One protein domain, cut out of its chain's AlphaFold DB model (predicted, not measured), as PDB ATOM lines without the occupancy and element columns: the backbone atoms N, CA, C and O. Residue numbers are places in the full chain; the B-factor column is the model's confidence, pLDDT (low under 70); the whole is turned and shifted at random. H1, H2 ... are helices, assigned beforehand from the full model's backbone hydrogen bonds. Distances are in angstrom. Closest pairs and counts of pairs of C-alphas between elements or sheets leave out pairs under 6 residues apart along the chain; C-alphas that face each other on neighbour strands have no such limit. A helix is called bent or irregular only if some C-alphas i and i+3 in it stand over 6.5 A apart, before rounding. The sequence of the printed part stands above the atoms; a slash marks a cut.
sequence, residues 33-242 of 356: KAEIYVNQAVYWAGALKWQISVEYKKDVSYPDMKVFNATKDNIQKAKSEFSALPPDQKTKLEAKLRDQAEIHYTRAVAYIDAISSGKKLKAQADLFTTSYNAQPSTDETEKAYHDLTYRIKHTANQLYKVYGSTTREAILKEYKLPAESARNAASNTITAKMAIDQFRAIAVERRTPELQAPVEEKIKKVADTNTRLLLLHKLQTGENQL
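AT A GLANCE: This is residues 33 to 242 of the 356 residues of the protein "SbsC_C domain-containing protein" of Bacillus piezotolerans (UniProt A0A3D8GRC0). A long rod of helices, made of three three-helix bundles set end to end: H1, H3 and H4a at one end, H4b, H5 and H6a in the middle, H6b, H7 and H8 at the other end. The long bent helices H4 and H6 each pass from one bundle into the next, and the short H2 sits where the first two bundles meet. The 210 printed residues hold eight named helices, H1 to H8 in order along the chain, and no named strand; the class is all helix. The whole is extended, with a radius of gyration of the C-alphas of 26.4 A and spans of 87 by 32 by 22 A.

IN THESE COORDINATES: H1, residues 33 to 51, begins with C-alpha 33 at (12.398, 27.794, 30.112) and is 27.0 A long. H2 is residues 54 to 57. H3, residues 65 to 84, is 30.3 A long and only just irregular: C-alphas 80 and 83 are 7.0 A apart. H4, residues 87 to 134, was assigned as one helix by its hydrogen bonds but is bent, with C-alphas 99 and 102 6.6 A apart; its arms are H4a, residues 87 to 99, and H4b, residues 102 to 134, 48.2 A long. H5, residues 139 to 159, is 29.7 A long, with a kink of 28 degrees near residue 153. H6, residues 165 to 201, likewise one helix by its hydrogen bonds, is bent, with C-alphas 185 and 188 7.5 A apart; its arms are H6a, residues 165 to 185, and H6b, residues 188 to 201. H6a is itself irregular, with C-alphas 174 and 177 7.0 A apart. H7 is residues 209 to 220; H8, residues 225 to 236, ends with C-alpha 236 at (-64.043, 12.451, 37.582).

HOW THE PARTS SIT: H1, H3, H4a, H4b, H5 and H6a form one bundle, a group of aligned helices. H1 touches H3, opposite ways at a shallow tilt of 27 degrees; their closest C-alphas, Ala 41 and Asn 74, are 4.8 A apart. H4b and H5 form a hairpin, closest at the C-alphas of Ala 114 and Leu 159, 4.8 A. H4b touches H6a with residues 114 to 129 alone, closest at the C-alphas of Gly 118 and Tyr 175, 5.1 A. H6a and H6b stand at a steep tilt of 41 degrees. H6b, H7 and H8 form an up and down bundle, each running against the one before; the closest C-alphas of H6b and H7, Ala 192 and Lys 218, are 5.2 A apart. Every O i to N i+4 pair is within hydrogen-bond range in H4a, H4b, H6b and H8, against 14 of 15 in H1, 14 of 16 in H3, 15 of 17 in H5, 14 of 17 in H6a and 6 of 8 in H7; H2 is too short for such a pair.

THE WHOLE: The two C-alphas farthest apart, those of Pro 86 and Glu 205, are 87.1 A apart. The printed part has no cut and no long link. Mean pLDDT of the printed part is 93.3; residues 241 to 242 are under 70.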
ATOM      1  N   LYS A  33      13.618  28.308  30.766       92.38
ATOM      2  CA  LYS A  33      12.398  27.794  30.112       92.38
ATOM      3  C   LYS A  33      11.166  27.936  31.012       92.38
ATOM      4  O   LYS A  33      10.108  28.346  30.540       92.38
ATOM      5  N   ALA A  34      11.331  27.680  32.311       93.06
ATOM      6  CA  ALA A  34      10.295  27.882  33.315       93.06
ATOM      7  C   ALA A  34       9.775  29.327  33.324       93.06
ATOM      8  O   ALA A  34       8.569  29.552  33.280       93.06
ATOM      9  N   GLU A  35      10.669  30.314  33.334       94.75
ATOM     10  CA  GLU A  35      10.300  31.729  33.320       94.75
ATOM     11  C   GLU A  35       9.570  32.133  32.031       94.75
ATOM     12  O   GLU A  35       8.564  32.846  32.094       94.75
ATOM     13  N   ILE A  36      10.007  31.619  30.876       95.50
ATOM     14  CA  ILE A  36       9.325  31.828  29.591       95.50
ATOM     15  C   ILE A  36       7.886  31.300  29.661       95.50
ATOM     16  O   ILE A  36       6.949  32.035  29.338       95.50
ATOM     17  N   TYR A  37       7.684  30.062  30.123       97.62
ATOM     18  CA  TYR A  37       6.346  29.473  30.220       97.62
ATOM     19  C   TYR A  37       5.471  30.148  31.277       97.62
ATOM     20  O   TYR A  37       4.282  30.343  31.029       97.62
ATOM     21  N   VAL A  38       6.030  30.582  32.413       98.00
ATOM     22  CA  VAL A  38       5.287  31.371  33.410       98.00
ATOM     23  C   VAL A  38       4.807  32.686  32.801       98.00
ATOM     24  O   VAL A  38       3.637  33.035  32.946       98.00
ATOM     25  N   ASN A  39       5.668  33.404  32.078       97.50
ATOM     26  CA  ASN A  39       5.291  34.663  31.435       97.50
ATOM     27  C   ASN A  39       4.221  34.458  30.351       97.50
ATOM     28  O   ASN A  39       3.278  35.244  30.265       97.50
ATOM     29  N   GLN A  40       4.310  33.374  29.573       97.50
ATOM     30  CA  GLN A  40       3.273  33.007  28.606       97.50
ATOM     31  C   GLN A  40       1.952  32.636  29.297       97.50
ATOM     32  O   GLN A  40       0.894  33.097  28.873       97.50
ATOM     33  N   ALA A  41       1.993  31.862  30.384       98.25
ATOM     34  CA  ALA A  41       0.811  31.517  31.169       98.25
ATOM     35  C   ALA A  41       0.118  32.771  31.723       98.25
ATOM     36  O   ALA A  41      -1.096  32.902  31.587       98.25
ATOM     37  N   VAL A  42       0.883  33.711  32.287       98.31
ATOM     38  CA  VAL A  42       0.379  35.000  32.795       98.31
ATOM     39  C   VAL A  42      -0.268  35.818  31.677       98.31
ATOM     40  O   VAL A  42      -1.363  36.348  31.857       98.31
ATOM     41  N   TYR A  43       0.375  35.894  30.509       97.69
ATOM     42  CA  TYR A  43      -0.157  36.611  29.351       97.69
ATOM     43  C   TYR A  43      -1.521  36.054  28.915       97.69
ATOM     44  O   TYR A  43      -2.508  36.793  28.845       97.69
ATOM     45  N   TRP A  44      -1.604  34.740  28.688       98.25
ATOM     46  CA  TRP A  44      -2.847  34.090  28.268       98.25
ATOM     47  C   TRP A  44      -3.931  34.153  29.346       98.25
ATOM     48  O   TRP A  44      -5.094  34.408  29.031       98.25
ATOM     49  N   ALA A  45      -3.559  34.022  30.620       97.88
ATOM     50  CA  ALA A  45      -4.476  34.172  31.743       97.88
ATOM     51  C   ALA A  45      -5.046  35.594  31.863       97.88
ATOM     52  O   ALA A  45      -6.221  35.761  32.202       97.88
ATOM     53  N   GLY A  46      -4.247  36.616  31.545       96.94
ATOM     54  CA  GLY A  46      -4.694  38.005  31.472       96.94
ATOM     55  C   GLY A  46      -5.801  38.202  30.434       96.94
ATOM     56  O   GLY A  46      -6.802  38.860  30.724       96.94
ATOM     57  N   ALA A  47      -5.679  37.570  29.264       96.38
ATOM     58  CA  ALA A  47      -6.748  37.539  28.265       96.38
ATOM     59  C   ALA A  47      -7.952  36.699  28.736       96.38
ATOM     60  O   ALA A  47      -9.102  37.131  28.617       96.38
ATOM     61  N   LEU A  48      -7.704  35.528  29.335       97.69
ATOM     62  CA  LEU A  48      -8.742  34.613  29.822       97.69
ATOM     63  C   LEU A  48      -9.646  35.263  30.876       97.69
ATOM     64  O   LEU A  48     -10.860  35.065  30.846       97.69
ATOM     65  N   LYS A  49      -9.077  36.075  31.774       96.50
ATOM     66  CA  LYS A  49      -9.819  36.847  32.783       96.50
ATOM     67  C   LYS A  49     -10.960  37.659  32.163       96.50
ATOM     68  O   LYS A  49     -12.049  37.704  32.732       96.50
ATOM     69  N   TRP A  50     -10.720  38.298  31.021       95.31
ATOM     70  CA  TRP A  50     -11.727  39.113  30.339       95.31
ATOM     71  C   TRP A  50     -12.748  38.263  29.584       95.31
ATOM     72  O   TRP A  50     -13.932  38.587  29.586       95.31
ATOM     73  N   GLN A  51     -12.319  37.130  29.027       96.25
ATOM     74  CA  GLN A  51     -13.202  36.177  28.341       96.25
ATOM     75  C   GLN A  51     -14.274  35.565  29.258       96.25
ATOM     76  O   GLN A  51     -15.307  35.119  28.771       96.25
ATOM     77  N   ILE A  52     -14.052  35.552  30.574       96.38
ATOM     78  CA  ILE A  52     -15.009  35.036  31.568       96.38
ATOM     79  C   ILE A  52     -15.787  36.149  32.288       96.38
ATOM     80  O   ILE A  52     -16.451  35.895  33.294       96.38
ATOM     81  N   SER A  53     -15.696  37.390  31.800       94.94
ATOM     82  CA  SER A  53     -16.420  38.541  32.336       94.94
ATOM     83  C   SER A  53     -17.482  39.022  31.353       94.94
ATOM     84  O   SER A  53     -17.165  39.433  30.234       94.94
ATOM     85  N   VAL A  54     -18.745  39.047  31.788       92.56
ATOM     86  CA  VAL A  54     -19.846  39.594  30.971       92.56
ATOM     87  C   VAL A  54     -19.728  41.102  30.772       92.56
ATOM     88  O   VAL A  54     -20.241  41.635  29.794       92.56
ATOM     89  N   GLU A  55     -19.019  41.808  31.654       89.31
ATOM     90  CA  GLU A  55     -18.764  43.241  31.487       89.31
ATOM     91  C   GLU A  55     -17.926  43.515  30.241       89.31
ATOM     92  O   GLU A  55     -18.111  44.549  29.599       89.31
ATOM     93  N   TYR A  56     -17.054  42.573  29.882       89.56
ATOM     94  CA  TYR A  56     -16.240  42.634  28.678       89.56
ATOM     95  C   TYR A  56     -16.943  41.977  27.487       89.56
ATOM     96  O   TYR A  56     -17.173  42.644  26.481       89.56
ATOM     97  N   LYS A  57     -17.333  40.698  27.601       88.50
ATOM     98  CA  LYS A  57     -17.926  39.946  26.481       88.50
ATOM     99  C   LYS A  57     -19.325  40.409  26.080       88.50
ATOM    100  O   LYS A  57     -19.721  40.194  24.942       88.50
ATOM    101  N   LYS A  58     -20.072  41.021  27.003       88.88
ATOM    102  CA  LYS A  58     -21.484  41.414  26.842       88.88
ATOM    103  C   LYS A  58     -22.456  40.256  26.574       88.88
ATOM    104  O   LYS A  58     -23.637  40.512  26.369       88.88
ATOM    105  N   ASP A  59     -22.000  39.005  26.635       90.38
ATOM    106  CA  ASP A  59     -22.821  37.811  26.454       90.38
ATOM    107  C   ASP A  59     -22.477  36.701  27.466       90.38
ATOM    108  O   ASP A  59     -21.450  36.726  28.150       90.38
ATOM    109  N   VAL A  60     -23.378  35.722  27.582       93.88
ATOM    110  CA  VAL A  60     -23.229  34.544  28.447       93.88
ATOM    111  C   VAL A  60     -22.884  33.333  27.576       93.88
ATOM    112  O   VAL A  60     -23.735  32.508  27.239       93.88
ATOM    113  N   SER A  61     -21.620  33.223  27.175       95.56
ATOM    114  CA  SER A  61     -21.151  32.139  26.308       95.56
ATOM    115  C   SER A  61     -19.737  31.691  26.671       95.56
ATOM    116  O   SER A  61     -19.044  32.352  27.436       95.56
ATOM    117  N   TYR A  62     -19.302  30.541  26.147       96.81
ATOM    118  CA  TYR A  62     -17.977  29.998  26.458       96.81
ATOM    119  C   TYR A  62     -16.854  31.017  26.180       96.81
ATOM    120  O   TYR A  62     -16.969  31.812  25.238       96.81
ATOM    121  N   PRO A  63     -15.767  31.008  26.975       96.38
ATOM    122  CA  PRO A  63     -14.579  31.777  26.629       96.38
ATOM    123  C   PRO A  63     -13.991  31.255  25.312       96.38
ATOM    124  O   PRO A  63     -14.279  30.128  24.900       96.38
ATOM    125  N   ASP A  64     -13.126  32.042  24.669       96.00
ATOM    126  CA  ASP A  64     -12.312  31.508  23.577       96.00
ATOM    127  C   ASP A  64     -11.483  30.312  24.081       96.00
ATOM    128  O   ASP A  64     -10.571  30.443  24.908       96.00
ATOM    129  N   MET A  65     -11.806  29.126  23.567       96.94
ATOM    130  CA  MET A  65     -11.160  27.883  23.974       96.94
ATOM    131  C   MET A  65      -9.685  27.834  23.571       96.94
ATOM    132  O   MET A  65      -8.915  27.123  24.215       96.94
ATOM    133  N   LYS A  66      -9.252  28.617  22.574       97.75
ATOM    134  CA  LYS A  66      -7.826  28.764  22.252       97.75
ATOM    135  C   LYS A  66      -7.084  29.459  23.389       97.75
ATOM    136  O   LYS A  66      -6.030  28.985  23.795       97.75
ATOM    137  N   VAL A  67      -7.664  30.520  23.954       97.56
ATOM    138  CA  VAL A  67      -7.097  31.250  25.101       97.56
ATOM    139  C   VAL A  67      -7.081  30.367  26.351       97.56
ATOM    140  O   VAL A  67      -6.072  30.306  27.059       97.56
ATOM    141  N   PHE A  68      -8.170  29.639  26.611       98.25
ATOM    142  CA  PHE A  68      -8.249  28.687  27.724       98.25
ATOM    143  C   PHE A  68      -7.183  27.582  27.624       98.25
ATOM    144  O   PHE A  68      -6.434  27.366  28.579       98.25
ATOM    145  N   ASN A  69      -7.072  26.923  26.466       98.25
ATOM    146  CA  ASN A  69      -6.101  25.849  26.249       98.25
ATOM    147  C   ASN A  69      -4.662  26.374  26.281       98.25
ATOM    148  O   ASN A  69      -3.824  25.785  26.953       98.25
ATOM    149  N   ALA A  70      -4.381  27.532  25.674       98.12
ATOM    150  CA  ALA A  70      -3.055  28.143  25.747       98.12
ATOM    151  C   ALA A  70      -2.648  28.478  27.193       98.12
ATOM    152  O   ALA A  70      -1.488  28.304  27.567       98.12
ATOM    153  N   THR A  71      -3.598  28.913  28.030       98.50
ATOM    154  CA  THR A  71      -3.356  29.157  29.460       98.50
ATOM    155  C   THR A  71      -3.025  27.846  30.177       98.50
ATOM    156  O   THR A  71      -2.003  27.757  30.859       98.50
ATOM    157  N   LYS A  72      -3.852  26.810  29.986       98.50
ATOM    158  CA  LYS A  72      -3.663  25.469  30.560       98.50
ATOM    159  C   LYS A  72      -2.301  24.878  30.199       98.50
ATOM    160  O   LYS A  72      -1.569  24.441  31.086       98.50
ATOM    161  N   ASP A  73      -1.966  24.889  28.915       98.31
ATOM    162  CA  ASP A  73      -0.758  24.259  28.394       98.31
ATOM    163  C   ASP A  73       0.495  24.944  28.942       98.31
ATOM    164  O   ASP A  73       1.442  24.270  29.341       98.31
ATOM    165  N   ASN A  74       0.501  26.278  29.028       98.06
ATOM    166  CA  ASN A  74       1.640  27.011  29.585       98.06
ATOM    167  C   ASN A  74       1.765  26.855  31.105       98.06
ATOM    168  O   ASN A  74       2.886  26.782  31.602       98.06
ATOM    169  N   ILE A  75       0.656  26.716  31.844       98.38
ATOM    170  CA  ILE A  75       0.702  26.333  33.267       98.38
ATOM    171  C   ILE A  75       1.356  24.955  33.425       98.38
ATOM    172  O   ILE A  75       2.231  24.782  34.273       98.38
ATOM    173  N   GLN A  76       0.956  23.975  32.609       98.25
ATOM    174  CA  GLN A  76       1.507  22.617  32.674       98.25
ATOM    175  C   GLN A  76       2.997  22.586  32.311       98.25
ATOM    176  O   GLN A  76       3.784  22.002  33.053       98.25
ATOM    177  N   LYS A  77       3.391  23.270  31.229       97.00
ATOM    178  CA  LYS A  77       4.797  23.395  30.810       97.00
ATOM    179  C   LYS A  77       5.652  24.130  31.841       97.00
ATOM    180  O   LYS A  77       6.776  23.722  32.096       97.00
ATOM    181  N   ALA A  78       5.138  25.186  32.472       96.81
ATOM    182  CA  ALA A  78       5.865  25.872  33.540       96.81
ATOM    183  C   ALA A  78       6.155  24.923  34.713       96.81
ATOM    184  O   ALA A  78       7.297  24.822  35.157       96.81
ATOM    185  N   LYS A  79       5.144  24.167  35.160       96.50
ATOM    186  CA  LYS A  79       5.287  23.210  36.267       96.50
ATOM    187  C   LYS A  79       6.301  22.107  35.993       96.50
ATOM    188  O   LYS A  79       7.026  21.732  36.911       96.50
ATOM    189  N   SER A  80       6.370  21.595  34.762       96.12
ATOM    190  CA  SER A  80       7.336  20.545  34.413       96.12
ATOM    191  C   SER A  80       8.791  21.018  34.465       96.12
ATOM    192  O   SER A  80       9.681  20.196  34.634       96.12
ATOM    193  N   GLU A  81       9.042  22.324  34.355       95.38
ATOM    194  CA  GLU A  81      10.396  22.894  34.379       95.38
ATOM    195  C   GLU A  81      10.857  23.290  35.800       95.38
ATOM    196  O   GLU A  81      12.033  23.579  36.013       95.38
ATOM    197  N   PHE A  82       9.967  23.292  36.803       93.06
ATOM    198  CA  PHE A  82      10.287  23.775  38.156       93.06
ATOM    199  C   PHE A  82      11.251  22.886  38.945       93.06
ATOM    200  O   PHE A  82      11.932  23.384  39.839       93.06
ATOM    201  N   SER A  83      11.340  21.589  38.642       89.94
ATOM    202  CA  SER A  83      12.278  20.684  39.324       89.94
ATOM    203  C   SER A  83      13.743  20.989  39.013       89.94
ATOM    204  O   SER A  83      14.612  20.599  39.785       89.94
ATOM    205  N   ALA A  84      14.018  21.680  37.903       89.31
ATOM    206  CA  ALA A  84      15.367  22.034  37.467       89.31
ATOM    207  C   ALA A  84      15.857  23.385  38.024       89.31
ATOM    208  O   ALA A  84      16.966  23.810  37.705       89.31
ATOM    209  N   LEU A  85      15.038  24.084  38.820       92.31
ATOM    210  CA  LEU A  85      15.333  25.436  39.287       92.31
ATOM    211  C   LEU A  85      15.936  25.471  40.701       92.31
ATOM    212  O   LEU A  85      15.537  24.680  41.560       92.31
ATOM    213  N   PRO A  86      16.803  26.461  40.992       93.81
ATOM    214  CA  PRO A  86      17.206  26.784  42.357       93.81
ATOM    215  C   PRO A  86      15.994  27.124  43.251       93.81
ATOM    216  O   PRO A  86      15.039  27.737  42.756       93.81
ATOM    217  N   PRO A  87      16.024  26.799  44.562       93.75
ATOM    218  CA  PRO A  87      14.880  26.969  45.468       93.75
ATOM    219  C   PRO A  87      14.248  28.370  45.468       93.75
ATOM    220  O   PRO A  87      13.023  28.494  45.393       93.75
ATOM    221  N   ASP A  88      15.065  29.424  45.479       92.44
ATOM    222  CA  ASP A  88      14.577  30.809  45.522       92.44
ATOM    223  C   ASP A  88      13.874  31.209  44.217       92.44
ATOM    224  O   ASP A  88      12.796  31.812  44.224       92.44
ATOM    225  N   GLN A  89      14.447  30.818  43.073       93.62
ATOM    226  CA  GLN A  89      13.864  31.083  41.758       93.62
ATOM    227  C   GLN A  89      12.567  30.293  41.561       93.62
ATOM    228  O   GLN A  89      11.576  30.850  41.081       93.62
ATOM    229  N   LYS A  90      12.557  29.021  41.976       94.69
ATOM    230  CA  LYS A  90      11.366  28.172  41.967       94.69
ATOM    231  C   LYS A  90      10.235  28.812  42.767       94.69
ATOM    232  O   LYS A  90       9.160  29.029  42.219       94.69
ATOM    233  N   THR A  91      10.501  29.191  44.017       95.81
ATOM    234  CA  THR A  91       9.503  29.800  44.912       95.81
ATOM    235  C   THR A  91       8.896  31.067  44.302       95.81
ATOM    236  O   THR A  91       7.674  31.243  44.296       95.81
ATOM    237  N   LYS A  92       9.732  31.937  43.717       96.19
ATOM    238  CA  LYS A  92       9.281  33.169  43.051       96.19
ATOM    239  C   LYS A  92       8.388  32.881  41.837       96.19
ATOM    240  O   LYS A  92       7.353  33.528  41.666       96.19
ATOM    241  N   LEU A  93       8.783  31.934  40.987       97.25
ATOM    242  CA  LEU A  93       8.036  31.589  39.775       97.25
ATOM    243  C   LEU A  93       6.739  30.828  40.078       97.25
ATOM    244  O   LEU A  93       5.727  31.097  39.432       97.25
ATOM    245  N   GLU A  94       6.731  29.955  41.084       97.25
ATOM    246  CA  GLU A  94       5.526  29.275  41.569       97.25
ATOM    247  C   GLU A  94       4.494  30.273  42.100       97.25
ATOM    248  O   GLU A  94       3.324  30.202  41.721       97.25
ATOM    249  N   ALA A  95       4.922  31.246  42.913       97.88
ATOM    250  CA  ALA A  95       4.038  32.300  43.402       97.88
ATOM    251  C   ALA A  95       3.436  33.110  42.243       97.88
ATOM    252  O   ALA A  95       2.220  33.290  42.177       97.88
ATOM    253  N   LYS A  96       4.266  33.524  41.274       97.75
ATOM    254  CA  LYS A  96       3.795  34.250  40.084       97.75
ATOM    255  C   LYS A  96       2.788  33.427  39.274       97.75
ATOM    256  O   LYS A  96       1.743  33.955  38.895       97.75
ATOM    257  N   LEU A  97       3.075  32.149  39.025       98.31
ATOM    258  CA  LEU A  97       2.187  31.261  38.272       98.31
ATOM    259  C   LEU A  97       0.837  31.091  38.982       98.31
ATOM    260  O   LEU A  97      -0.212  31.260  38.355       98.31
ATOM    261  N   ARG A  98       0.857  30.814  40.288       98.19
ATOM    262  CA  ARG A  98      -0.345  30.646  41.117       98.19
ATOM    263  C   ARG A  98      -1.216  31.904  41.111       98.19
ATOM    264  O   ARG A  98      -2.411  31.836  40.809       98.19
ATOM    265  N   ASP A  99      -0.609  33.051  41.403       97.31
ATOM    266  CA  ASP A  99      -1.334  34.289  41.698       97.31
ATOM    267  C   ASP A  99      -1.800  35.026  40.435       97.31
ATOM    268  O   ASP A  99      -2.748  35.810  40.496       97.31
ATOM    269  N   GLN A 100      -1.167  34.773  39.283       98.00
ATOM    270  CA  GLN A 100      -1.462  35.490  38.037       98.00
ATOM    271  C   GLN A 100      -1.984  34.603  36.902       98.00
ATOM    272  O   GLN A 100      -2.608  35.132  35.984       98.00
ATOM    273  N   ALA A 101      -1.781  33.282  36.943       98.12
ATOM    274  CA  ALA A 101      -2.280  32.375  35.906       98.12
ATOM    275  C   ALA A 101      -3.305  31.366  36.436       98.12
ATOM    276  O   ALA A 101      -4.440  31.316  35.949       98.12
ATOM    277  N   GLU A 102      -2.951  30.589  37.460       98.38
ATOM    278  CA  GLU A 102      -3.795  29.488  37.948       98.38
ATOM    279  C   GLU A 102      -5.126  29.963  38.522       98.38
ATOM    280  O   GLU A 102      -6.154  29.306  38.327       98.38
ATOM    281  N   ILE A 103      -5.138  31.121  39.185       97.88
ATOM    282  CA  ILE A 103      -6.369  31.720  39.702       97.88
ATOM    283  C   ILE A 103      -7.379  32.004  38.581       97.88
ATOM    284  O   ILE A 103      -8.573  31.740  38.736       97.88
ATOM    285  N   HIS A 104      -6.920  32.507  37.432       98.00
ATOM    286  CA  HIS A 104      -7.784  32.821  36.294       98.00
ATOM    287  C   HIS A 104      -8.209  31.561  35.550       98.00
ATOM    288  O   HIS A 104      -9.381  31.441  35.197       98.00
ATOM    289  N   TYR A 105      -7.304  30.594  35.401       98.50
ATOM    290  CA  TYR A 105      -7.638  29.279  34.866       98.50
ATOM    291  C   TYR A 105      -8.723  28.578  35.701       98.50
ATOM    292  O   TYR A 105      -9.744  28.159  35.162       98.50
ATOM    293  N   THR A 106      -8.568  28.536  37.026       98.31
ATOM    294  CA  THR A 106      -9.542  27.915  37.943       98.31
ATOM    295  C   THR A 106     -10.909  28.598  37.869       98.31
ATOM    296  O   THR A 106     -11.944  27.933  37.804       98.31
ATOM    297  N   ARG A 107     -10.933  29.935  37.814       98.12
ATOM    298  CA  ARG A 107     -12.177  30.700  37.615       98.12
ATOM    299  C   ARG A 107     -12.822  30.395  36.263       98.12
ATOM    300  O   ARG A 107     -14.044  30.294  36.194       98.12
ATOM    301  N   ALA A 108     -12.023  30.220  35.212       98.19
ATOM    302  CA  ALA A 108     -12.524  29.871  33.890       98.19
ATOM    303  C   ALA A 108     -13.107  28.457  33.828       98.19
ATOM    304  O   ALA A 108     -14.141  28.270  33.195       98.19
ATOM    305  N   VAL A 109     -12.519  27.489  34.537       98.25
ATOM    306  CA  VAL A 109     -13.105  26.147  34.691       98.25
ATOM    307  C   VAL A 109     -14.496  26.244  35.321       98.25
ATOM    308  O   VAL A 109     -15.467  25.767  34.739       98.25
ATOM    309  N   ALA A 110     -14.627  26.949  36.451       97.94
ATOM    310  CA  ALA A 110     -15.923  27.136  37.109       97.94
ATOM    311  C   ALA A 110     -16.947  27.856  36.209       97.94
ATOM    312  O   ALA A 110     -18.128  27.512  36.210       97.94
ATOM    313  N   TYR A 111     -16.498  28.836  35.420       98.12
ATOM    314  CA  TYR A 111     -17.330  29.517  34.430       98.12
ATOM    315  C   TYR A 111     -17.823  28.553  33.338       98.12
ATOM    316  O   TYR A 111     -19.022  28.484  33.077       98.12
ATOM    317  N   ILE A 112     -16.931  27.761  32.735       97.88
ATOM    318  CA  ILE A 112     -17.276  26.771  31.700       97.88
ATOM    319  C   ILE A 112     -18.267  25.731  32.242       97.88
ATOM    320  O   ILE A 112     -19.240  25.396  31.556       97.88
ATOM    321  N   ASP A 113     -18.067  25.258  33.472       97.38
ATOM    322  CA  ASP A 113     -18.982  24.328  34.139       97.38
ATOM    323  C   ASP A 113     -20.368  24.947  34.339       97.38
ATOM    324  O   ASP A 113     -21.386  24.292  34.084       97.38
ATOM    325  N   ALA A 114     -20.424  26.216  34.751       97.56
ATOM    326  CA  ALA A 114     -21.671  26.951  34.922       97.56
ATOM    327  C   ALA A 114     -22.419  27.135  33.594       97.56
ATOM    328  O   ALA A 114     -23.615  26.856  33.540       97.56
ATOM    329  N   ILE A 115     -21.733  27.518  32.510       97.31
ATOM    330  CA  ILE A 115     -22.345  27.633  31.173       97.31
ATOM    331  C   ILE A 115     -22.864  26.277  30.690       97.31
ATOM    332  O   ILE A 115     -24.004  26.169  30.239       97.31
ATOM    333  N   SER A 116     -22.058  25.222  30.814       97.00
ATOM    334  CA  SER A 116     -22.439  23.874  30.373       97.00
ATOM    335  C   SER A 116     -23.662  23.356  31.125       97.00
ATOM    336  O   SER A 116     -24.570  22.768  30.536       97.00
ATOM    337  N   SER A 117     -23.709  23.601  32.430       96.56
ATOM    338  CA  SER A 117     -24.808  23.153  33.286       96.56
ATOM    339  C   SER A 117     -26.049  24.028  33.117       96.56
ATOM    340  O   SER A 117     -27.161  23.506  33.085       96.56
ATOM    341  N   GLY A 118     -25.869  25.332  32.893       97.38
ATOM    342  CA  GLY A 118     -26.931  26.266  32.524       97.38
ATOM    343  C   GLY A 118     -27.618  25.884  31.212       97.38
ATOM    344  O   GLY A 118     -28.843  25.803  31.167       97.38
ATOM    345  N   LYS A 119     -26.852  25.524  30.173       96.75
ATOM    346  CA  LYS A 119     -27.407  25.015  28.905       96.75
ATOM    347  C   LYS A 119     -28.227  23.736  29.095       96.75
ATOM    348  O   LYS A 119     -29.310  23.623  28.526       96.75
ATOM    349  N   LYS A 120     -27.754  22.797  29.925       96.25
ATOM    350  CA  LYS A 120     -28.520  21.584  30.274       96.25
ATOM    351  C   LYS A 120     -29.811  21.922  31.023       96.25
ATOM    352  O   LYS A 120     -30.845  21.334  30.729       96.25
ATOM    353  N   LEU A 121     -29.762  22.866  31.965       97.62
ATOM    354  CA  LEU A 121     -30.946  23.341  32.681       97.62
ATOM    355  C   LEU A 121     -31.960  23.980  31.727       97.62
ATOM    356  O   LEU A 121     -33.140  23.655  31.811       97.62
ATOM    357  N   LYS A 122     -31.501  24.823  30.797       96.88
ATOM    358  CA  LYS A 122     -32.356  25.450  29.784       96.88
ATOM    359  C   LYS A 122     -33.052  24.414  28.907       96.88
ATOM    360  O   LYS A 122     -34.272  24.430  28.834       96.88
ATOM    361  N   ALA A 123     -32.306  23.469  28.333       95.75
ATOM    362  CA  ALA A 123     -32.892  22.403  27.519       95.75
ATOM    363  C   ALA A 123     -33.958  21.610  28.292       95.75
ATOM    364  O   ALA A 123     -34.994  21.238  27.752       95.75
ATOM    365  N   GLN A 124     -33.727  21.382  29.585       96.31
ATOM    366  CA  GLN A 124     -34.673  20.673  30.432       96.31
ATOM    367  C   GLN A 124     -35.913  21.509  30.788       96.31
ATOM    368  O   GLN A 124     -37.009  20.960  30.884       96.31
ATOM    369  N   ALA A 125     -35.754  22.823  30.954       97.75
ATOM    370  CA  ALA A 125     -36.874  23.746  31.096       97.75
ATOM    371  C   ALA A 125     -37.714  23.792  29.811       97.75
ATOM    372  O   ALA A 125     -38.933  23.695  29.893       97.75
ATOM    373  N   ASP A 126     -37.074  23.839  28.640       94.31
ATOM    374  CA  ASP A 126     -37.753  23.851  27.340       94.31
ATOM    375  C   ASP A 126     -38.547  22.546  27.109       94.31
ATOM    376  O   ASP A 126     -39.705  22.587  26.679       94.31
ATOM    377  N   LEU A 127     -37.974  21.388  27.470       92.69
ATOM    378  CA  LEU A 127     -38.674  20.094  27.454       92.69
ATOM    379  C   LEU A 127     -39.902  20.101  28.370       92.69
ATOM    380  O   LEU A 127     -40.989  19.700  27.952       92.69
ATOM    381  N   PHE A 128     -39.743  20.586  29.604       97.50
ATOM    382  CA  PHE A 128     -40.848  20.701  30.551       97.50
ATOM    383  C   PHE A 128     -41.952  21.628  30.027       97.50
ATOM    384  O   PHE A 128     -43.114  21.233  30.013       97.50
ATOM    385  N   THR A 129     -41.609  22.828  29.557       95.19
ATOM    386  CA  THR A 129     -42.579  23.792  29.020       95.19
ATOM    387  C   THR A 129     -43.324  23.223  27.814       95.19
ATOM    388  O   THR A 129     -44.538  23.385  27.721       95.19
ATOM    389  N   THR A 130     -42.633  22.507  26.925       90.69
ATOM    390  CA  THR A 130     -43.263  21.838  25.776       90.69
ATOM    391  C   THR A 130     -44.267  20.778  26.232       90.69
ATOM    392  O   THR A 130     -45.413  20.789  25.785       90.69
ATOM    393  N   SER A 131     -43.867  19.909  27.166       89.94
ATOM    394  CA  SER A 131     -44.743  18.874  27.732       89.94
ATOM    395  C   SER A 131     -45.957  19.483  28.433       89.94
ATOM    396  O   SER A 131     -47.090  19.079  28.187       89.94
ATOM    397  N   TYR A 132     -45.733  20.511  29.255       94.06
ATOM    398  CA  TYR A 132     -46.778  21.189  30.014       94.06
ATOM    399  C   TYR A 132     -47.808  21.870  29.113       94.06
ATOM    400  O   TYR A 132     -49.006  21.752  29.355       94.06
ATOM    401  N   ASN A 133     -47.359  22.550  28.057       87.56
ATOM    402  CA  ASN A 133     -48.256  23.230  27.126       87.56
ATOM    403  C   ASN A 133     -49.094  22.248  26.301       87.56
ATOM    404  O   ASN A 133     -50.226  22.565  25.946       87.56
ATOM    405  N   ALA A 134     -48.551  21.069  25.990       84.38
ATOM    406  CA  ALA A 134     -49.271  20.049  25.240       84.38
ATOM    407  C   ALA A 134     -50.249  19.263  26.129       84.38
ATOM    408  O   ALA A 134     -51.392  19.029  25.740       84.38
ATOM    409  N   GLN A 135     -49.787  18.811  27.298       87.50
ATOM    410  CA  GLN A 135     -50.487  17.842  28.140       87.50
ATOM    411  C   GLN A 135     -50.178  18.075  29.633       87.50
ATOM    412  O   GLN A 135     -49.381  17.355  30.236       87.50
ATOM    413  N   PRO A 136     -50.812  19.064  30.287       89.94
ATOM    414  CA  PRO A 136     -50.422  19.490  31.635       89.94
ATOM    415  C   PRO A 136     -50.764  18.495  32.761       89.94
ATOM    416  O   PRO A 136     -50.299  18.672  33.887       89.94
ATOM    417  N   SER A 137     -51.581  17.468  32.496       89.25
ATOM    418  CA  SER A 137     -52.100  16.525  33.504       89.25
ATOM    419  C   SER A 137     -51.549  15.094  33.394       89.25
ATOM    420  O   SER A 137     -52.029  14.197  34.100       89.25
ATOM    421  N   THR A 138     -50.569  14.860  32.519       90.31
ATOM    422  CA  THR A 138     -49.993  13.530  32.272       90.31
ATOM    423  C   THR A 138     -48.813  13.208  33.183       90.31
ATOM    424  O   THR A 138     -48.245  14.084  33.844       90.31
ATOM    425  N   ASP A 139     -48.449  11.927  33.226       93.81
ATOM    426  CA  ASP A 139     -47.331  11.423  34.027       93.81
ATOM    427  C   ASP A 139     -45.989  11.892  33.454       93.81
ATOM    428  O   ASP A 139     -45.063  12.196  34.206       93.81
ATOM    429  N   GLU A 140     -45.894  12.040  32.132       93.56
ATOM    430  CA  GLU A 140     -44.714  12.570  31.450       93.56
ATOM    431  C   GLU A 140     -44.432  14.016  31.872       93.56
ATOM    432  O   GLU A 140     -43.287  14.364  32.177       93.56
ATOM    433  N   THR A 141     -45.473  14.849  31.958       95.69
ATOM    434  CA  THR A 141     -45.343  16.241  32.404       95.69
ATOM    435  C   THR A 141     -44.973  16.327  33.885       95.69
ATOM    436  O   THR A 141     -44.114  17.137  34.251       95.69
ATOM    437  N   GLU A 142     -45.554  15.482  34.743       97.06
ATOM    438  CA  GLU A 142     -45.141  15.382  36.151       97.06
ATOM    439  C   GLU A 142     -43.668  14.967  36.273       97.06
ATOM    440  O   GLU A 142     -42.894  15.600  36.998       97.06
ATOM    441  N   LYS A 143     -43.245  13.951  35.519       96.88
ATOM    442  CA  LYS A 143     -41.852  13.506  35.506       96.88
ATOM    443  C   LYS A 143     -40.917  14.636  35.073       96.88
ATOM    444  O   LYS A 143     -39.929  14.904  35.757       96.88
ATOM    445  N   ALA A 144     -41.240  15.336  33.984       97.31
ATOM    446  CA  ALA A 144     -40.453  16.469  33.501       97.31
ATOM    447  C   ALA A 144     -40.362  17.600  34.544       97.31
ATOM    448  O   ALA A 144     -39.297  18.201  34.712       97.31
ATOM    449  N   TYR A 145     -41.438  17.856  35.292       98.19
ATOM    450  CA  TYR A 145     -41.452  18.817  36.396       98.19
ATOM    451  C   TYR A 145     -40.503  18.422  37.538       98.19
ATOM    452  O   TYR A 145     -39.748  19.261  38.049       98.19
ATOM    453  N   HIS A 146     -40.522  17.154  37.957       97.75
ATOM    454  CA  HIS A 146     -39.641  16.660  39.018       97.75
ATOM    455  C   HIS A 146     -38.183  16.641  38.582       97.75
ATOM    456  O   HIS A 146     -37.320  17.120  39.325       97.75
ATOM    457  N   ASP A 147     -37.921  16.191  37.356       96.56
ATOM    458  CA  ASP A 147     -36.598  16.254  36.757       96.56
ATOM    459  C   ASP A 147     -36.105  17.709  36.772       96.56
ATOM    460  O   ASP A 147     -34.974  17.976  37.198       96.56
ATOM    461  N   LEU A 148     -36.925  18.669  36.313       98.06
ATOM    462  CA  LEU A 148     -36.567  20.095  36.272       98.06
ATOM    463  C   LEU A 148     -36.272  20.634  37.674       98.06
ATOM    464  O   LEU A 148     -35.247  21.281  37.885       98.06
ATOM    465  N   THR A 149     -37.121  20.314  38.650       97.44
ATOM    466  CA  THR A 149     -36.936  20.701  40.057       97.44
ATOM    467  C   THR A 149     -35.605  20.179  40.607       97.44
ATOM    468  O   THR A 149     -34.841  20.929  41.225       97.44
ATOM    469  N   TYR A 150     -35.282  18.912  40.334       95.94
ATOM    470  CA  TYR A 150     -33.999  18.311  40.689       95.94
ATOM    471  C   TYR A 150     -32.835  19.052  40.018       95.94
ATOM    472  O   TYR A 150     -31.875  19.455  40.682       95.94
ATOM    473  N   ARG A 151     -32.928  19.313  38.710       94.75
ATOM    474  CA  ARG A 151     -31.875  19.998  37.950       94.75
ATOM    475  C   ARG A 151     -31.628  21.414  38.449       94.75
ATOM    476  O   ARG A 151     -30.460  21.790  38.549       94.75
ATOM    477  N   ILE A 152     -32.668  22.180  38.775       96.81
ATOM    478  CA  ILE A 152     -32.539  23.535  39.335       96.81
ATOM    479  C   ILE A 152     -31.682  23.485  40.605       96.81
ATOM    480  O   ILE A 152     -30.694  24.217  40.712       96.81
ATOM    481  N   LYS A 153     -32.003  22.567  41.527       93.19
ATOM    482  CA  LYS A 153     -31.262  22.388  42.784       93.19
ATOM    483  C   LYS A 153     -29.805  21.981  42.542       93.19
ATOM    484  O   LYS A 153     -28.906  22.539  43.163       93.19
ATOM    485  N   HIS A 154     -29.560  21.046  41.626       89.75
ATOM    486  CA  HIS A 154     -28.204  20.578  41.325       89.75
ATOM    487  C   HIS A 154     -27.345  21.632  40.622       89.75
ATOM    488  O   HIS A 154     -26.176  21.810  40.962       89.75
ATOM    489  N   THR A 155     -27.928  22.351  39.666       92.25
ATOM    490  CA  THR A 155     -27.211  23.325  38.835       92.25
ATOM    491  C   THR A 155     -26.838  24.567  39.640       92.25
ATOM    492  O   THR A 155     -25.771  25.138  39.416       92.25
ATOM    493  N   ALA A 156     -27.653  24.950  40.632       89.81
ATOM    494  CA  ALA A 156     -27.392  26.081  41.522       89.81
ATOM    495  C   ALA A 156     -25.950  26.083  42.065       89.81
ATOM    496  O   ALA A 156     -25.245  27.082  41.934       89.81
ATOM    497  N   ASN A 157     -25.469  24.943  42.568       90.44
ATOM    498  CA  ASN A 157     -24.121  24.818  43.128       90.44
ATOM    499  C   ASN A 157     -23.004  25.168  42.133       90.44
ATOM    500  O   ASN A 157     -21.950  25.642  42.545       90.44
ATOM    501  N   GLN A 158     -23.200  24.927  40.836       92.31
ATOM    502  CA  GLN A 158     -22.216  25.265  39.803       92.31
ATOM    503  C   GLN A 158     -22.300  26.743  39.426       92.31
ATOM    504  O   GLN A 158     -21.270  27.404  39.325       92.31
ATOM    505  N   LEU A 159     -23.514  27.288  39.297       93.88
ATOM    506  CA  LEU A 159     -23.711  28.698  38.951       93.88
ATOM    507  C   LEU A 159     -23.142  29.631  40.031       93.88
ATOM    508  O   LEU A 159     -22.515  30.638  39.708       93.88
ATOM    509  N   TYR A 160     -23.284  29.283  41.315       94.75
ATOM    510  CA  TYR A 160     -22.784  30.116  42.415       94.75
ATOM    511  C   TYR A 160     -21.250  30.109  42.569       94.75
ATOM    512  O   TYR A 160     -20.711  31.026  43.187       94.75
ATOM    513  N   LYS A 161     -20.530  29.154  41.957       95.81
ATOM    514  CA  LYS A 161     -19.052  29.115  41.954       95.81
ATOM    515  C   LYS A 161     -18.412  30.146  41.025       95.81
ATOM    516  O   LYS A 161     -17.215  30.404  41.141       95.81
ATOM    517  N   VAL A 162     -19.179  30.729  40.104       97.06
ATOM    518  CA  VAL A 162     -18.654  31.712  39.151       97.06
ATOM    519  C   VAL A 162     -18.161  32.951  39.892       97.06
ATOM    520  O   VAL A 162     -18.831  33.470  40.790       97.06
ATOM    521  N   TYR A 163     -16.973  33.418  39.517       95.94
ATOM    522  CA  TYR A 163     -16.368  34.626  40.063       95.94
ATOM    523  C   TYR A 163     -16.926  35.887  39.384       95.94
ATOM    524  O   TYR A 163     -17.092  35.913  38.167       95.94
ATOM    525  N   GLY A 164     -17.159  36.937  40.177       95.44
ATOM    526  CA  GLY A 164     -17.792  38.187  39.741       95.44
ATOM    527  C   GLY A 164     -19.312  38.154  39.921       95.44
ATOM    528  O   GLY A 164     -19.981  37.257  39.411       95.44
ATOM    529  N   SER A 165     -19.859  39.118  40.666       95.19
ATOM    530  CA  SER A 165     -21.305  39.217  40.922       95.19
ATOM    531  C   SER A 165     -22.087  39.461  39.636       95.19
ATOM    532  O   SER A 165     -23.009  38.709  39.344       95.19
ATOM    533  N   THR A 166     -21.651  40.422  38.823       96.12
ATOM    534  CA  THR A 166     -22.279  40.801  37.548       96.12
ATOM    535  C   THR A 166     -22.332  39.632  36.561       96.12
ATOM    536  O   THR A 166     -23.390  39.312  36.019       96.12
ATOM    537  N   THR A 167     -21.218  38.915  36.392       97.12
ATOM    538  CA  THR A 167     -21.147  37.683  35.589       97.12
ATOM    539  C   THR A 167     -22.092  36.608  36.110       97.12
ATOM    540  O   THR A 167     -22.835  36.003  35.334       97.12
ATOM    541  N   ARG A 168     -22.092  36.363  37.423       97.19
ATOM    542  CA  ARG A 168     -22.956  35.353  38.035       97.19
ATOM    543  C   ARG A 168     -24.434  35.693  37.851       97.19
ATOM    544  O   ARG A 168     -25.211  34.818  37.488       97.19
ATOM    545  N   GLU A 169     -24.820  36.941  38.078       96.75
ATOM    546  CA  GLU A 169     -26.194  37.417  37.911       96.75
ATOM    547  C   GLU A 169     -26.672  37.274  36.466       96.75
ATOM    548  O   GLU A 169     -27.772  36.773  36.241       96.75
ATOM    549  N   ALA A 170     -25.832  37.619  35.489       97.31
ATOM    550  CA  ALA A 170     -26.146  37.419  34.077       97.31
ATOM    551  C   ALA A 170     -26.386  35.936  33.746       97.31
ATOM    552  O   ALA A 170     -27.380  35.600  33.106       97.31
ATOM    553  N   ILE A 171     -25.537  35.033  34.249       97.44
ATOM    554  CA  ILE A 171     -25.707  33.579  34.085       97.44
ATOM    555  C   ILE A 171     -27.001  33.083  34.751       97.44
ATOM    556  O   ILE A 171     -27.731  32.276  34.174       97.44
ATOM    557  N   LEU A 172     -27.302  33.546  35.968       96.88
ATOM    558  CA  LEU A 172     -28.527  33.174  36.682       96.88
ATOM    559  C   LEU A 172     -29.773  33.649  35.928       96.88
ATOM    560  O   LEU A 172     -30.734  32.886  35.812       96.88
ATOM    561  N   LYS A 173     -29.740  34.874  35.396       96.88
ATOM    562  CA  LYS A 173     -30.819  35.459  34.599       96.88
ATOM    563  C   LYS A 173     -31.055  34.697  33.298       96.88
ATOM    564  O   LYS A 173     -32.208  34.495  32.937       96.88
ATOM    565  N   GLU A 174     -29.989  34.254  32.641       96.56
ATOM    566  CA  GLU A 174     -30.074  33.499  31.389       96.56
ATOM    567  C   GLU A 174     -30.631  32.082  31.599       96.56
ATOM    568  O   GLU A 174     -31.487  31.627  30.841       96.56
ATOM    569  N   TYR A 175     -30.173  31.373  32.637       97.00
ATOM    570  CA  TYR A 175     -30.441  29.935  32.767       97.00
ATOM    571  C   TYR A 175     -31.359  29.550  33.932       97.00
ATOM    572  O   TYR A 175     -32.246  28.715  33.762       97.00
ATOM    573  N   LYS A 176     -31.149  30.105  35.134       96.81
ATOM    574  CA  LYS A 176     -31.836  29.640  36.354       96.81
ATOM    575  C   LYS A 176     -33.216  30.266  36.522       96.81
ATOM    576  O   LYS A 176     -34.177  29.541  36.762       96.81
ATOM    577  N   LEU A 177     -33.315  31.590  36.389       96.56
ATOM    578  CA  LEU A 177     -34.567  32.313  36.637       96.56
ATOM    579  C   LEU A 177     -35.711  31.874  35.703       96.56
ATOM    580  O   LEU A 177     -36.814  31.656  36.212       96.56
ATOM    581  N   PRO A 178     -35.497  31.663  34.388       96.69
ATOM    582  CA  PRO A 178     -36.561  31.174  33.509       96.69
ATOM    583  C   PRO A 178     -37.041  29.770  33.897       96.69
ATOM    584  O   PRO A 178     -38.243  29.513  33.926       96.69
ATOM    585  N   ALA A 179     -36.118  28.880  34.275       97.88
ATOM    586  CA  ALA A 179     -36.447  27.531  34.729       97.88
ATOM    587  C   ALA A 179     -37.257  27.536  36.039       97.88
ATOM    588  O   ALA A 179     -38.250  26.817  36.160       97.88
ATOM    589  N   GLU A 180     -36.869  28.369  37.011       97.88
ATOM    590  CA  GLU A 180     -37.614  28.548  38.264       97.88
ATOM    591  C   GLU A 180     -39.004  29.135  38.017       97.88
ATOM    592  O   GLU A 180     -39.976  28.676  38.615       97.88
ATOM    593  N   SER A 181     -39.119  30.105  37.106       97.25
ATOM    594  CA  SER A 181     -40.400  30.691  36.711       97.25
ATOM    595  C   SER A 181     -41.338  29.641  36.109       97.25
ATOM    596  O   SER A 181     -42.459  29.485  36.596       97.25
ATOM    597  N   ALA A 182     -40.859  28.852  35.140       96.00
ATOM    598  CA  ALA A 182     -41.635  27.776  34.520       96.00
ATOM    599  C   ALA A 182     -42.104  26.738  35.554       96.00
ATOM    600  O   ALA A 182     -43.288  26.402  35.620       96.00
ATOM    601  N   ARG A 183     -41.194  26.278  36.424       97.44
ATOM    602  CA  ARG A 183     -41.515  25.346  37.514       97.44
ATOM    603  C   ARG A 183     -42.554  25.936  38.468       97.44
ATOM    604  O   ARG A 183     -43.492  25.252  38.866       97.44
ATOM    605  N   ASN A 184     -42.407  27.195  38.871       97.19
ATOM    606  CA  ASN A 184     -43.316  27.807  39.839       97.19
ATOM    607  C   ASN A 184     -44.717  28.025  39.252       97.19
ATOM    608  O   ASN A 184     -45.698  27.750  39.941       97.19
ATOM    609  N   ALA A 185     -44.815  28.421  37.980       93.69
ATOM    610  CA  ALA A 185     -46.092  28.605  37.286       93.69
ATOM    611  C   ALA A 185     -46.940  27.320  37.244       93.69
ATOM    612  O   ALA A 185     -48.160  27.376  37.386       93.69
ATOM    613  N   ALA A 186     -46.301  26.156  37.119       96.31
ATOM    614  CA  ALA A 186     -46.982  24.864  37.065       96.31
ATOM    615  C   ALA A 186     -47.170  24.180  38.431       96.31
ATOM    616  O   ALA A 186     -47.797  23.124  38.510       96.31
ATOM    617  N   SER A 187     -46.641  24.747  39.522       97.06
ATOM    618  CA  SER A 187     -46.577  24.067  40.825       97.06
ATOM    619  C   SER A 187     -47.952  23.626  41.340       97.06
ATOM    620  O   SER A 187     -48.093  22.514  41.854       97.06
ATOM    621  N   ASN A 188     -48.971  24.475  41.188       97.69
ATOM    622  CA  ASN A 188     -50.335  24.142  41.606       97.69
ATOM    623  C   ASN A 188     -50.945  23.049  40.723       97.69
ATOM    624  O   ASN A 188     -51.590  22.146  41.249       97.69
ATOM    625  N   THR A 189     -50.692  23.088  39.412       97.06
ATOM    626  CA  THR A 189     -51.159  22.075  38.455       97.06
ATOM    627  C   THR A 189     -50.622  20.693  38.808       97.06
ATOM    628  O   THR A 189     -51.403  19.756  38.962       97.06
ATOM    629  N   ILE A 190     -49.308  20.573  39.022       97.94
ATOM    630  CA  ILE A 190     -48.680  19.287  39.360       97.94
ATOM    631  C   ILE A 190     -49.156  18.787  40.726       97.94
ATOM    632  O   ILE A 190     -49.526  17.626  40.864       97.94
ATOM    633  N   THR A 191     -49.266  19.676  41.718       98.25
ATOM    634  CA  THR A 191     -49.803  19.318  43.043       98.25
ATOM    635  C   THR A 191     -51.236  18.784  42.959       98.25
ATOM    636  O   THR A 191     -51.587  17.833  43.657       98.25
ATOM    637  N   ALA A 192     -52.080  19.399  42.129       97.75
ATOM    638  CA  ALA A 192     -53.450  18.952  41.919       97.75
ATOM    639  C   ALA A 192     -53.497  17.601  41.191       97.75
ATOM    640  O   ALA A 192     -54.241  16.721  41.614       97.75
ATOM    641  N   LYS A 193     -52.665  17.403  40.161       96.88
ATOM    642  CA  LYS A 193     -52.539  16.126  39.442       96.88
ATOM    643  C   LYS A 193     -52.124  14.987  40.377       96.88
ATOM    644  O   LYS A 193     -52.830  13.988  40.443       96.88
ATOM    645  N   MET A 194     -51.076  15.176  41.179       97.62
ATOM    646  CA  MET A 194     -50.640  14.175  42.164       97.62
ATOM    647  C   MET A 194     -51.757  13.824  43.160       97.62
ATOM    648  O   MET A 194     -51.946  12.661  43.508       97.62
ATOM    649  N   ALA A 195     -52.527  14.820  43.614       97.62
ATOM    650  CA  ALA A 195     -53.659  14.590  44.511       97.62
ATOM    651  C   ALA A 195     -54.802  13.817  43.830       97.62
ATOM    652  O   ALA A 195     -55.433  12.976  44.469       97.62
ATOM    653  N   ILE A 196     -55.048  14.065  42.538       95.00
ATOM    654  CA  ILE A 196     -55.987  13.275  41.734       95.00
ATOM    655  C   ILE A 196     -55.525  11.823  41.672       95.00
ATOM    656  O   ILE A 196     -56.331  10.932  41.927       95.00
ATOM    657  N   ASP A 197     -54.255  11.559  41.378       95.00
ATOM    658  CA  ASP A 197     -53.776  10.180  41.261       95.00
ATOM    659  C   ASP A 197     -53.824   9.442  42.598       95.00
ATOM    660  O   ASP A 197     -54.257   8.294  42.644       95.00
ATOM    661  N   GLN A 198     -53.483  10.114  43.702       94.81
ATOM    662  CA  GLN A 198     -53.651   9.561  45.050       94.81
ATOM    663  C   GLN A 198     -55.116   9.216  45.343       94.81
ATOM    664  O   GLN A 198     -55.414   8.124  45.824       94.81
ATOM    665  N   PHE A 199     -56.043  10.117  45.013       92.44
ATOM    666  CA  PHE A 199     -57.476   9.863  45.167       92.44
ATOM    667  C   PHE A 199     -57.952   8.701  44.287       92.44
ATOM    668  O   PHE A 199     -58.766   7.880  44.704       92.44
ATOM    669  N   ARG A 200     -57.422   8.590  43.068       88.25
ATOM    670  CA  ARG A 200     -57.782   7.524  42.129       88.25
ATOM    671  C   ARG A 200     -57.100   6.191  42.442       88.25
ATOM    672  O   ARG A 200     -57.634   5.157  42.052       88.25
ATOM    673  N   ALA A 201     -56.001   6.180  43.185       91.56
ATOM    674  CA  ALA A 201     -55.416   4.954  43.719       91.56
ATOM    675  C   ALA A 201     -56.296   4.322  44.816       91.56
ATOM    676  O   ALA A 201     -56.217   3.118  45.054       91.56
ATOM    677  N   ILE A 202     -57.177   5.102  45.459       88.62
ATOM    678  CA  ILE A 202     -58.175   4.573  46.397       88.62
ATOM    679  C   ILE A 202     -59.234   3.768  45.625       88.62
ATOM    680  O   ILE A 202     -59.727   4.198  44.572       88.62
ATOM    681  N   ALA A 203     -59.605   2.608  46.181       77.19
ATOM    682  CA  ALA A 203     -60.673   1.750  45.669       77.19
ATOM    683  C   ALA A 203     -61.965   2.549  45.444       77.19
ATOM    684  O   ALA A 203     -62.355   3.344  46.297       77.19
ATOM    685  N   VAL A 204     -62.633   2.327  44.307       79.69
ATOM    686  CA  VAL A 204     -63.780   3.139  43.854       79.69
ATOM    687  C   VAL A 204     -64.873   3.253  44.921       79.69
ATOM    688  O   VAL A 204     -65.361   4.350  45.164       79.69
ATOM    689  N   GLU A 205     -65.186   2.160  45.617       73.88
ATOM    690  CA  GLU A 205     -66.202   2.096  46.682       73.88
ATOM    691  C   GLU A 205     -65.884   2.976  47.900       73.88
ATOM    692  O   GLU A 205     -66.777   3.356  48.650       73.88
ATOM    693  N   ARG A 206     -64.606   3.309  48.103       79.81
ATOM    694  CA  ARG A 206     -64.135   4.148  49.212       79.81
ATOM    695  C   ARG A 206     -63.996   5.616  48.823       79.81
ATOM    696  O   ARG A 206     -63.597   6.419  49.658       79.81
ATOM    697  N   ARG A 207     -64.277   5.985  47.571       84.12
ATOM    698  CA  ARG A 207     -64.200   7.375  47.111       84.12
ATOM    699  C   ARG A 207     -65.459   8.117  47.539       84.12
ATOM    700  O   ARG A 207     -66.503   7.992  46.905       84.12
ATOM    701  N   THR A 208     -65.351   8.892  48.610       78.50
ATOM    702  CA  THR A 208     -66.456   9.707  49.125       78.50
ATOM    703  C   THR A 208     -66.292  11.185  48.742       78.50
ATOM    704  O   THR A 208     -65.169  11.626  48.462       78.50
ATOM    705  N   PRO A 209     -67.377  11.983  48.740       80.12
ATOM    706  CA  PRO A 209     -67.297  13.429  48.521       80.12
ATOM    707  C   PRO A 209     -66.340  14.140  49.490       80.12
ATOM    708  O   PRO A 209     -65.645  15.077  49.095       80.12
ATOM    709  N   GLU A 210     -66.241  13.670  50.734       82.94
ATOM    710  CA  GLU A 210     -65.351  14.228  51.760       82.94
ATOM    711  C   GLU A 210     -63.872  14.034  51.400       82.94
ATOM    712  O   GLU A 210     -63.056  14.917  51.655       82.94
ATOM    713  N   LEU A 211     -63.520  12.911  50.763       85.81
ATOM    714  CA  LEU A 211     -62.163  12.652  50.269       85.81
ATOM    715  C   LEU A 211     -61.859  13.395  48.962       85.81
ATOM    716  O   LEU A 211     -60.700  13.702  48.678       85.81
ATOM    717  N   GLN A 212     -62.888  13.702  48.174       81.06
ATOM    718  CA  GLN A 212     -62.757  14.440  46.920       81.06
ATOM    719  C   GLN A 212     -62.570  15.949  47.150       81.06
ATOM    720  O   GLN A 212     -61.783  16.587  46.446       81.06
ATOM    721  N   ALA A 213     -63.242  16.529  48.151       84.88
ATOM    722  CA  ALA A 213     -63.237  17.974  48.399       84.88
ATOM    723  C   ALA A 213     -61.827  18.594  48.575       84.88
ATOM    724  O   ALA A 213     -61.561  19.639  47.969       84.88
ATOM    725  N   PRO A 214     -60.869  17.977  49.301       94.31
ATOM    726  CA  PRO A 214     -59.494  18.478  49.379       94.31
ATOM    727  C   PRO A 214     -58.750  18.479  48.034       94.31
ATOM    728  O   PRO A 214     -57.874  19.322  47.816       94.31
ATOM    729  N   VAL A 215     -59.073  17.547  47.129       93.50
ATOM    730  CA  VAL A 215     -58.491  17.489  45.777       93.50
ATOM    731  C   VAL A 215     -59.037  18.635  44.932       93.50
ATOM    732  O   VAL A 215     -58.265  19.364  44.309       93.50
ATOM    733  N   GLU A 216     -60.349  18.866  44.976       87.44
ATOM    734  CA  GLU A 216     -60.986  19.995  44.288       87.44
ATOM    735  C   GLU A 216     -60.448  21.343  44.772       87.44
ATOM    736  O   GLU A 216     -60.214  22.241  43.964       87.44
ATOM    737  N   GLU A 217     -60.173  21.482  46.069       93.94
ATOM    738  CA  GLU A 217     -59.572  22.694  46.624       93.94
ATOM    739  C   GLU A 217     -58.159  22.953  46.080       93.94
ATOM    740  O   GLU A 217     -57.789  24.098  45.810       93.94
ATOM    741  N   LYS A 218     -57.365  21.902  45.839       97.19
ATOM    742  CA  LYS A 218     -56.070  22.038  45.152       97.19
ATOM    743  C   LYS A 218     -56.257  22.444  43.692       97.19
ATOM    744  O   LYS A 218     -55.535  23.320  43.221       97.19
ATOM    745  N   ILE A 219     -57.245  21.872  43.000       92.69
ATOM    746  CA  ILE A 219     -57.569  22.231  41.612       92.69
ATOM    747  C   ILE A 219     -57.983  23.710  41.512       92.69
ATOM    748  O   ILE A 219     -57.533  24.402  40.604       92.69
ATOM    749  N   LYS A 220     -58.753  24.253  42.466       92.75
ATOM    750  CA  LYS A 220     -59.140  25.682  42.473       92.75
ATOM    751  C   LYS A 220     -57.954  26.650  42.506       92.75
ATOM    752  O   LYS A 220     -58.083  27.766  42.012       92.75
ATOM    753  N   LYS A 221     -56.804  26.233  43.047       96.12
ATOM    754  CA  LYS A 221     -55.571  27.042  43.083       96.12
ATOM    755  C   LYS A 221     -54.849  27.099  41.731       96.12
ATOM    756  O   LYS A 221     -53.874  27.837  41.590       96.12
ATOM    757  N   VAL A 222     -55.292  26.325  40.739       93.38
ATOM    758  CA  VAL A 222     -54.761  26.368  39.372       93.38
ATOM    759  C   VAL A 222     -55.309  27.600  38.657       93.38
ATOM    760  O   VAL A 222     -56.514  27.715  38.415       93.38
ATOM    761  N   ALA A 223     -54.406  28.524  38.322       89.25
ATOM    762  CA  ALA A 223     -54.752  29.804  37.711       89.25
ATOM    763  C   ALA A 223     -55.383  29.624  36.322       89.25
ATOM    764  O   ALA A 223     -56.462  30.162  36.072       89.25
ATOM    765  N   ASP A 224     -54.759  28.821  35.454       85.19
ATOM    766  CA  ASP A 224     -55.252  28.589  34.096       85.19
ATOM    767  C   ASP A 224     -56.592  27.839  34.094       85.19
ATOM    768  O   ASP A 224     -56.723  26.742  34.644       85.19
ATOM    769  N   THR A 225     -57.603  28.442  33.470       79.75
ATOM    770  CA  THR A 225     -58.975  27.923  33.466       79.75
ATOM    771  C   THR A 225     -59.079  26.602  32.708       79.75
ATOM    772  O   THR A 225     -59.746  25.686  33.188       79.75
ATOM    773  N   ASN A 226     -58.398  26.463  31.568       79.00
ATOM    774  CA  ASN A 226     -58.477  25.254  30.741       79.00
ATOM    775  C   ASN A 226     -57.814  24.061  31.432       79.00
ATOM    776  O   ASN A 226     -58.399  22.981  31.510       79.00
ATOM    777  N   THR A 227     -56.648  24.276  32.030       84.38
ATOM    778  CA  THR A 227     -55.949  23.286  32.854       84.38
ATOM    779  C   THR A 227     -56.791  22.895  34.066       84.38
ATOM    780  O   THR A 227     -56.895  21.716  34.399       84.38
ATOM    781  N   ARG A 228     -57.459  23.858  34.714       87.25
ATOM    782  CA  ARG A 228     -58.368  23.581  35.833       87.25
ATOM    783  C   ARG A 228     -59.528  22.677  35.414       87.25
ATOM    784  O   ARG A 228     -59.824  21.713  36.114       87.25
ATOM    785  N   LEU A 229     -60.158  22.962  34.274       78.88
ATOM    786  CA  LEU A 229     -61.225  22.127  33.712       78.88
ATOM    787  C   LEU A 229     -60.723  20.727  33.354       78.88
ATOM    788  O   LEU A 229     -61.396  19.746  33.662       78.88
ATOM    789  N   LEU A 230     -59.534  20.627  32.760       83.00
ATOM    790  CA  LEU A 230     -58.904  19.348  32.446       83.00
ATOM    791  C   LEU A 230     -58.675  18.505  33.705       83.00
ATOM    792  O   LEU A 230     -58.950  17.310  33.706       83.00
ATOM    793  N   LEU A 231     -58.196  19.113  34.790       87.75
ATOM    794  CA  LEU A 231     -57.969  18.414  36.055       87.75
ATOM    795  C   LEU A 231     -59.278  17.988  36.729       87.75
ATOM    796  O   LEU A 231     -59.346  16.886  37.267       87.75
ATOM    797  N   LEU A 232     -60.331  18.811  36.665       84.62
ATOM    798  CA  LEU A 232     -61.672  18.403  37.107       84.62
ATOM    799  C   LEU A 232     -62.188  17.215  36.288       84.62
ATOM    800  O   LEU A 232     -62.762  16.285  36.856       84.62
ATOM    801  N   HIS A 233     -61.938  17.210  34.976       76.94
ATOM    802  CA  HIS A 233     -62.265  16.076  34.114       76.94
ATOM    803  C   HIS A 233     -61.501  14.822  34.522       76.94
ATOM    804  O   HIS A 233     -62.127  13.814  34.841       76.94
ATOM    805  N   LYS A 234     -60.173  14.906  34.644       85.12
ATOM    806  CA  LYS A 234     -59.325  13.792  35.089       85.12
ATOM    807  C   LYS A 234     -59.743  13.252  36.459       85.12
ATOM    808  O   LYS A 234     -59.767  12.038  36.656       85.12
ATOM    809  N   LEU A 235     -60.106  14.119  37.407       86.56
ATOM    810  CA  LEU A 235     -60.604  13.698  38.719       86.56
ATOM    811  C   LEU A 235     -61.816  12.768  38.578       86.56
ATOM    812  O   LEU A 235     -61.844  11.687  39.168       86.56
ATOM    813  N   GLN A 236     -62.774  13.155  37.740       77.00
ATOM    814  CA  GLN A 236     -64.043  12.451  37.582       77.00
ATOM    815  C   GLN A 236     -63.941  11.219  36.672       77.00
ATOM    816  O   GLN A 236     -64.454  10.155  37.015       77.00
ATOM    817  N   THR A 237     -63.264  11.329  35.528       73.50
ATOM    818  CA  THR A 237     -63.222  10.280  34.493       73.50
ATOM    819  C   THR A 237     -61.927   9.475  34.540       73.50
ATOM    820  O   THR A 237     -61.948   8.250  34.450       73.50
ATOM    821  N   GLY A 238     -60.804  10.134  34.820       77.94
ATOM    822  CA  GLY A 238     -59.451   9.576  34.722       77.94
ATOM    823  C   GLY A 238     -58.755   9.873  33.413       77.94
ATOM    824  O   GLY A 238     -57.619   9.452  33.229       77.94
ATOM    825  N   GLU A 239     -59.426  10.575  32.511       74.44
ATOM    826  CA  GLU A 239     -58.894  10.888  31.196       74.44
ATOM    827  C   GLU A 239     -57.995  12.130  31.258       74.44
ATOM    828  O   GLU A 239     -58.269  13.092  31.977       74.44
ATOM    829  N   ASN A 240     -56.925  12.117  30.460       74.81
ATOM    830  CA  ASN A 240     -55.929  13.194  30.391       74.81
ATOM    831  C   ASN A 240     -56.218  14.214  29.284       74.81
ATOM    832  O   ASN A 240     -55.340  14.992  28.910       74.81
ATOM    833  N   GLN A 241     -57.433  14.208  28.741       68.88
ATOM    834  CA  GLN A 241     -57.878  15.121  27.696       68.88
ATOM    835  C   GLN A 241     -59.304  15.566  27.997       68.88
ATOM    836  O   GLN A 241     -60.094  14.794  28.534       68.88
ATOM    837  N   LEU A 242     -59.629  16.815  27.658       65.25
ATOM    838  CA  LEU A 242     -61.018  17.258  27.660       65.25
ATOM    839  C   LEU A 242     -61.805  16.463  26.607       65.25
ATOM    840  O   LEU A 242     -61.233  16.073  25.586       65.25
TER     841      LEU A 242